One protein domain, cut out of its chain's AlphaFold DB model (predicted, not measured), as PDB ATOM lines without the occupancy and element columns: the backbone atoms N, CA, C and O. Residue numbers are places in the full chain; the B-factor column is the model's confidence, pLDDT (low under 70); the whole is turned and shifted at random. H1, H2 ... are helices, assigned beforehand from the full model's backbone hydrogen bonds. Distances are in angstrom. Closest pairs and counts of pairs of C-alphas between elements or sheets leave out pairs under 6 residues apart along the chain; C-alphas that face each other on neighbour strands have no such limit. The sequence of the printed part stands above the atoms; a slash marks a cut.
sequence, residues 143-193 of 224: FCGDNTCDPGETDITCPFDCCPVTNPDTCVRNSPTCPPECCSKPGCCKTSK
ATOM      1  N   PHE A 143       3.621 -34.140  -7.778       88.56
ATOM      2  CA  PHE A 143       3.120 -32.958  -8.468       88.56
ATOM      3  C   PHE A 143       1.834 -33.191  -9.249       88.56
ATOM      4  O   PHE A 143       1.689 -34.150  -9.996       88.56
ATOM      5  N   CYS A 144       1.018 -32.142  -9.257       89.31
ATOM      6  CA  CYS A 144      -0.167 -32.120 -10.082       89.31
ATOM      7  C   CYS A 144       0.151 -32.294 -11.569       89.31
ATOM      8  O   CYS A 144       0.865 -31.474 -12.154       89.31
ATOM      9  N   GLY A 145      -0.452 -33.297 -12.196       88.12
ATOM     10  CA  GLY A 145      -0.261 -33.729 -13.574       88.12
ATOM     11  C   GLY A 145       0.475 -35.054 -13.740       88.12
ATOM     12  O   GLY A 145       0.868 -35.350 -14.872       88.12
ATOM     13  N   ASP A 146       0.701 -35.822 -12.677       89.38
ATOM     14  CA  ASP A 146       1.384 -37.122 -12.733       89.38
ATOM     15  C   ASP A 146       0.437 -38.331 -12.716       89.38
ATOM     16  O   ASP A 146       0.892 -39.476 -12.747       89.38
ATOM     17  N   ASN A 147      -0.872 -38.070 -12.766       88.88
ATOM     18  CA  ASN A 147      -1.951 -39.051 -12.701       88.88
ATOM     19  C   ASN A 147      -2.169 -39.696 -11.327       88.88
ATOM     20  O   ASN A 147      -3.038 -40.571 -11.231       88.88
ATOM     21  N   THR A 148      -1.504 -39.225 -10.273       91.88
ATOM     22  CA  THR A 148      -1.603 -39.769  -8.915       91.88
ATOM     23  C   THR A 148      -2.025 -38.676  -7.938       91.88
ATOM     24  O   THR A 148      -1.433 -37.613  -7.882       91.88
ATOM     25  N   CYS A 149      -3.082 -38.909  -7.153       93.25
ATOM     26  CA  CYS A 149      -3.456 -37.968  -6.092       93.25
ATOM     27  C   CYS A 149      -2.566 -38.213  -4.870       93.25
ATOM     28  O   CYS A 149      -2.895 -39.029  -4.003       93.25
ATOM     29  N   ASP A 150      -1.418 -37.547  -4.847       93.19
ATOM     30  CA  ASP A 150      -0.399 -37.737  -3.821       93.19
ATOM     31  C   ASP A 150      -0.751 -37.079  -2.472       93.19
ATOM     32  O   ASP A 150      -1.572 -36.158  -2.395       93.19
ATOM     33  N   PRO A 151      -0.104 -37.498  -1.364       91.44
ATOM     34  CA  PRO A 151      -0.258 -36.835  -0.075       91.44
ATOM     35  C   PRO A 151       0.062 -35.332  -0.149       91.44
ATOM     36  O   PRO A 151       1.172 -34.931  -0.489       91.44
ATOM     37  N   GLY A 152      -0.909 -34.496   0.224       88.19
ATOM     38  CA  GLY A 152      -0.810 -33.031   0.143       88.19
ATOM     39  C   GLY A 152      -1.499 -32.434  -1.087       88.19
ATOM     40  O   GLY A 152      -1.768 -31.228  -1.119       88.19
ATOM     41  N   GLU A 153      -1.869 -33.267  -2.055       93.00
ATOM     42  CA  GLU A 153      -2.766 -32.886  -3.134       93.00
ATOM     43  C   GLU A 153      -4.227 -33.024  -2.708       93.00
ATOM     44  O   GLU A 153      -4.609 -33.857  -1.886       93.00
ATOM     45  N   THR A 154      -5.065 -32.142  -3.236       92.31
ATOM     46  CA  THR A 154      -6.496 -32.108  -2.939       92.31
ATOM     47  C   THR A 154      -7.270 -31.824  -4.212       92.31
ATOM     48  O   THR A 154      -6.722 -31.327  -5.193       92.31
ATOM     49  N   ASP A 155      -8.583 -32.014  -4.179       90.56
ATOM     50  CA  ASP A 155      -9.486 -31.581  -5.246       90.56
ATOM     51  C   ASP A 155      -9.526 -30.058  -5.480       90.56
ATOM     52  O   ASP A 155     -10.174 -29.576  -6.409       90.56
ATOM     53  N   ILE A 156      -8.848 -29.282  -4.634       91.06
ATOM     54  CA  ILE A 156      -8.694 -27.835  -4.775       91.06
ATOM     55  C   ILE A 156      -7.324 -27.503  -5.375       91.06
ATOM     56  O   ILE A 156      -7.235 -26.682  -6.284       91.06
ATOM     57  N   THR A 157      -6.260 -28.141  -4.885       91.75
ATOM     58  CA  THR A 157      -4.871 -27.846  -5.280       91.75
ATOM     59  C   THR A 157      -4.415 -28.629  -6.508       91.75
ATOM     60  O   THR A 157      -3.691 -28.077  -7.334       91.75
ATOM     61  N   CYS A 158      -4.880 -29.870  -6.667       92.75
ATOM     62  CA  CYS A 158      -4.727 -30.676  -7.872       92.75
ATOM     63  C   CYS A 158      -6.015 -31.444  -8.215       92.75
ATOM     64  O   CYS A 158      -6.098 -32.670  -8.098       92.75
ATOM     65  N   PRO A 159      -7.054 -30.745  -8.697       93.81
ATOM     66  CA  PRO A 159      -8.256 -31.412  -9.187       93.81
ATOM     67  C   PRO A 159      -7.950 -32.434 -10.288       93.81
ATOM     68  O   PRO A 159      -8.588 -33.479 -10.327       93.81
ATOM     69  N   PHE A 160      -6.965 -32.175 -11.152       93.06
ATOM     70  CA  PHE A 160      -6.641 -33.065 -12.264       93.06
ATOM     71  C   PHE A 160      -6.378 -34.515 -11.825       93.06
ATOM     72  O   PHE A 160      -6.890 -35.430 -12.474       93.06
ATOM     73  N   ASP A 161      -5.655 -34.709 -10.718       93.50
ATOM     74  CA  ASP A 161      -5.305 -36.032 -10.186       93.50
ATOM     75  C   ASP A 161      -6.252 -36.529  -9.103       93.50
ATOM     76  O   ASP A 161      -6.552 -37.723  -9.043       93.50
ATOM     77  N   CYS A 162      -6.806 -35.623  -8.300       93.69
ATOM     78  CA  CYS A 162      -7.651 -35.987  -7.165       93.69
ATOM     79  C   CYS A 162      -9.148 -36.108  -7.490       93.69
ATOM     80  O   CYS A 162      -9.879 -36.800  -6.771       93.69
ATOM     81  N   CYS A 163      -9.641 -35.492  -8.572       93.88
ATOM     82  CA  CYS A 163     -11.045 -35.639  -8.976       93.88
ATOM     83  C   CYS A 163     -11.406 -37.083  -9.371       93.88
ATOM     84  O   CYS A 163     -12.452 -37.544  -8.914       93.88
ATOM     85  N   PRO A 164     -10.584 -37.827 -10.141       92.12
ATOM     86  CA  PRO A 164     -10.844 -39.240 -10.437       92.12
ATOM     87  C   PRO A 164     -10.933 -40.132  -9.192       92.12
ATOM     88  O   PRO A 164     -11.666 -41.114  -9.204       92.12
ATOM     89  N   VAL A 165     -10.234 -39.786  -8.106       91.69
ATOM     90  CA  VAL A 165     -10.322 -40.507  -6.822       91.69
ATOM     91  C   VAL A 165     -11.606 -40.142  -6.072       91.69
ATOM     92  O   VAL A 165     -12.262 -40.999  -5.488       91.69
ATOM     93  N   THR A 166     -11.984 -38.861  -6.098       91.19
ATOM     94  CA  THR A 166     -13.140 -38.337  -5.351       91.19
ATOM     95  C   THR A 166     -14.480 -38.667  -6.018       91.19
ATOM     96  O   THR A 166     -15.470 -38.905  -5.328       91.19
ATOM     97  N   ASN A 167     -14.535 -38.657  -7.352       90.69
ATOM     98  CA  ASN A 167     -15.721 -38.978  -8.149       90.69
ATOM     99  C   ASN A 167     -15.337 -39.900  -9.325       90.69
ATOM    100  O   ASN A 167     -15.257 -39.439 -10.473       90.69
ATOM    101  N   PRO A 168     -15.079 -41.191  -9.047       90.00
ATOM    102  CA  PRO A 168     -14.575 -42.134 -10.041       90.00
ATOM    103  C   PRO A 168     -15.572 -42.417 -11.162       90.00
ATOM    104  O   PRO A 168     -15.139 -42.700 -12.268       90.00
ATOM    105  N   ASP A 169     -16.877 -42.284 -10.926       88.81
ATOM    106  CA  ASP A 169     -17.895 -42.572 -11.945       88.81
ATOM    107  C   ASP A 169     -18.007 -41.459 -12.999       88.81
ATOM    108  O   ASP A 169     -18.351 -41.710 -14.152       88.81
ATOM    109  N   THR A 170     -17.723 -40.210 -12.613       89.94
ATOM    110  CA  THR A 170     -17.877 -39.039 -13.496       89.94
ATOM    111  C   THR A 170     -16.551 -38.592 -14.107       89.94
ATOM    112  O   THR A 170     -16.509 -38.171 -15.263       89.94
ATOM    113  N   CYS A 171     -15.458 -38.669 -13.346       90.94
ATOM    114  CA  CYS A 171     -14.148 -38.148 -13.738       90.94
ATOM    115  C   CYS A 171     -13.206 -39.239 -14.272       90.94
ATOM    116  O   CYS A 171     -11.992 -39.173 -14.070       90.94
ATOM    117  N   VAL A 172     -13.755 -40.236 -14.974       89.31
ATOM    118  CA  VAL A 172     -12.981 -41.313 -15.605       89.31
ATOM    119  C   VAL A 172     -12.093 -40.732 -16.700       89.31
ATOM    120  O   VAL A 172     -12.585 -40.195 -17.694       89.31
ATOM    121  N   ARG A 173     -10.771 -40.862 -16.542       84.94
ATOM    122  CA  ARG A 173      -9.825 -40.378 -17.552       84.94
ATOM    123  C   ARG A 173      -9.751 -41.307 -18.750       84.94
ATOM    124  O   ARG A 173      -9.751 -40.787 -19.838       84.94
ATOM    125  N   ASN A 174      -9.749 -42.625 -18.592       81.56
ATOM    126  CA  ASN A 174      -9.603 -43.617 -19.670       81.56
ATOM    127  C   ASN A 174     -10.943 -44.077 -20.288       81.56
ATOM    128  O   ASN A 174     -11.136 -45.260 -20.565       81.56
ATOM    129  N   SER A 175     -11.880 -43.150 -20.479       81.81
ATOM    130  CA  SER A 175     -13.199 -43.422 -21.065       81.81
ATOM    131  C   SER A 175     -13.193 -43.186 -22.584       81.81
ATOM    132  O   SER A 175     -12.468 -42.313 -23.045       81.81
ATOM    133  N   PRO A 176     -14.037 -43.861 -23.389       78.12
ATOM    134  CA  PRO A 176     -14.244 -43.506 -24.801       78.12
ATOM    135  C   PRO A 176     -14.704 -42.053 -25.010       78.12
ATOM    136  O   PRO A 176     -14.587 -41.507 -26.106       78.12
ATOM    137  N   THR A 177     -15.262 -41.433 -23.969       82.38
ATOM    138  CA  THR A 177     -15.720 -40.044 -23.952       82.38
ATOM    139  C   THR A 177     -14.855 -39.199 -23.026       82.38
ATOM    140  O   THR A 177     -14.391 -39.659 -21.985       82.38
ATOM    141  N   CYS A 178     -14.660 -37.929 -23.386       84.75
ATOM    142  CA  CYS A 178     -13.938 -37.002 -22.526       84.75
ATOM    143  C   CYS A 178     -14.726 -36.746 -21.226       84.75
ATOM    144  O   CYS A 178     -15.923 -36.446 -21.312       84.75
ATOM    145  N   PRO A 179     -14.094 -36.811 -20.038       89.12
ATOM    146  CA  PRO A 179     -14.758 -36.442 -18.792       89.12
ATOM    147  C   PRO A 179     -15.162 -34.959 -18.799       89.12
ATOM    148  O   PRO A 179     -14.600 -34.162 -19.560       89.12
ATOM    149  N   PRO A 180     -16.097 -34.534 -17.932       88.88
ATOM    150  CA  PRO A 180     -16.447 -33.122 -17.802       88.88
ATOM    151  C   PRO A 180     -15.217 -32.252 -17.508       88.88
ATOM    152  O   PRO A 180     -14.391 -32.605 -16.670       88.88
ATOM    153  N   GLU A 181     -15.117 -31.072 -18.132       85.75
ATOM    154  CA  GLU A 181     -14.010 -30.118 -17.904       85.75
ATOM    155  C   GLU A 181     -13.856 -29.752 -16.414       85.75
ATOM    156  O   GLU A 181     -12.752 -29.527 -15.919       85.75
ATOM    157  N   CYS A 182     -14.971 -29.748 -15.675       86.88
ATOM    158  CA  CYS A 182     -15.020 -29.531 -14.227       86.88
ATOM    159  C   CYS A 182     -14.113 -30.500 -13.445       86.88
ATOM    160  O   CYS A 182     -13.563 -30.101 -12.427       86.88
ATOM    161  N   CYS A 183     -13.831 -31.706 -13.949       91.00
ATOM    162  CA  CYS A 183     -12.901 -32.653 -13.318       91.00
ATOM    163  C   CYS A 183     -11.436 -32.168 -13.264       91.00
ATOM    164  O   CYS A 183     -10.588 -32.850 -12.704       91.00
ATOM    165  N   SER A 184     -11.122 -31.003 -13.834       89.81
ATOM    166  CA  SER A 184      -9.809 -30.349 -13.733       89.81
ATOM    167  C   SER A 184      -9.843 -28.996 -13.026       89.81
ATOM    168  O   SER A 184      -8.833 -28.293 -12.990       89.81
ATOM    169  N   LYS A 185     -10.997 -28.607 -12.469       89.62
ATOM    170  CA  LYS A 185     -11.199 -27.297 -11.840       89.62
ATOM    171  C   LYS A 185     -11.272 -27.427 -10.315       89.62
ATOM    172  O   LYS A 185     -11.922 -28.352  -9.825       89.62
ATOM    173  N   PRO A 186     -10.645 -26.506  -9.560       90.00
ATOM    174  CA  PRO A 186     -10.660 -26.544  -8.100       90.00
ATOM    175  C   PRO A 186     -12.075 -26.610  -7.511       90.00
ATOM    176  O   PRO A 186     -12.952 -25.842  -7.905       90.00
ATOM    177  N   GLY A 187     -12.291 -27.522  -6.556       82.88
ATOM    178  CA  GLY A 187     -13.534 -27.633  -5.774       82.88
ATOM    179  C   GLY A 187     -14.744 -28.190  -6.533       82.88
ATOM    180  O   GLY A 187     -15.861 -28.195  -6.016       82.88
ATOM    181  N   CYS A 188     -14.539 -28.658  -7.761       82.94
ATOM    182  CA  CYS A 188     -15.611 -28.929  -8.711       82.94
ATOM    183  C   CYS A 188     -16.083 -30.405  -8.664       82.94
ATOM    184  O   CYS A 188     -17.247 -30.707  -8.927       82.94
ATOM    185  N   CYS A 189     -15.233 -31.352  -8.244       83.56
ATOM    186  CA  CYS A 189     -15.624 -32.769  -8.196       83.56
ATOM    187  C   CYS A 189     -16.576 -33.125  -7.050       83.56
ATOM    188  O   CYS A 189     -17.393 -34.028  -7.214       83.56
ATOM    189  N   LYS A 190     -16.542 -32.412  -5.918       75.88
ATOM    190  CA  LYS A 190     -17.441 -32.678  -4.778       75.88
ATOM    191  C   LYS A 190     -18.901 -32.325  -5.071       75.88
ATOM    192  O   LYS A 190     -19.808 -32.957  -4.536       75.88
ATOM    193  N   THR A 191     -19.136 -31.336  -5.928       61.88
ATOM    194  CA  THR A 191     -20.472 -30.861  -6.319       61.88
ATOM    195  C   THR A 191     -21.054 -31.620  -7.510       61.88
ATOM    196  O   THR A 191     -22.245 -31.517  -7.781       61.88
ATOM    197  N   SER A 192     -20.249 -32.446  -8.181       51.66
ATOM    198  CA  SER A 192     -20.642 -33.214  -9.368       51.66
ATOM    199  C   SER A 192     -21.370 -34.536  -9.084       51.66
ATOM    200  O   SER A 192     -21.412 -35.408  -9.951       51.66
ATOM    201  N   LYS A 193     -22.047 -34.668  -7.928       43.12
ATOM    202  CA  LYS A 193     -23.232 -35.541  -7.861       43.12
ATOM    203  C   LYS A 193     -24.284 -34.937  -8.790       43.12
ATOM    204  O   LYS A 193     -25.186 -34.229  -8.351       43.12
TER     205      LYS A 193
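This is residues 143 to 193 of the 224 residues of the protein "uncharacterized protein LOC109485435" of Branchiostoma belcheri (UniProt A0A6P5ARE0). There is little regular structure here: two short helices, H1 and H2, touch near the middle of a small body made mostly of loops. The loop of residues 143 to 158 lies toward one end of the longest axis, and that of residues 167 to 180 toward the other. Of 51 printed residues, 12 are in the named helices, H1 then H2, with no named strand; the class is all helix. The whole is compact, with a radius of gyration of the C-alphas of 9.8 A and spans of 29 by 21 by 14 A.

Start at H1, residues 159 to 166, and look from it to H2, residues 181 to 184. They touch, and their closest C-alphas, those of Phe 160 and Ser 184, are 4.4 A apart. In H1, 2 of 4 O i to N i+4 pairs are within hydrogen-bond range; H2 is too short for such a pair.

Find C-alpha 159 at (-8.256, -31.412, -9.187); from there H1 runs 9.3 A to C-alpha 166. H2 runs 5.9 A to C-alpha 184 at (-9.809, -30.349, -13.733).

The C-alphas farthest apart, those of Gly 152 and Pro 176, are 30.2 A apart. The printed part has no cut. The H1 to H2 link, 14 residues, is long. Residues 191 to 193 have pLDDT under 70.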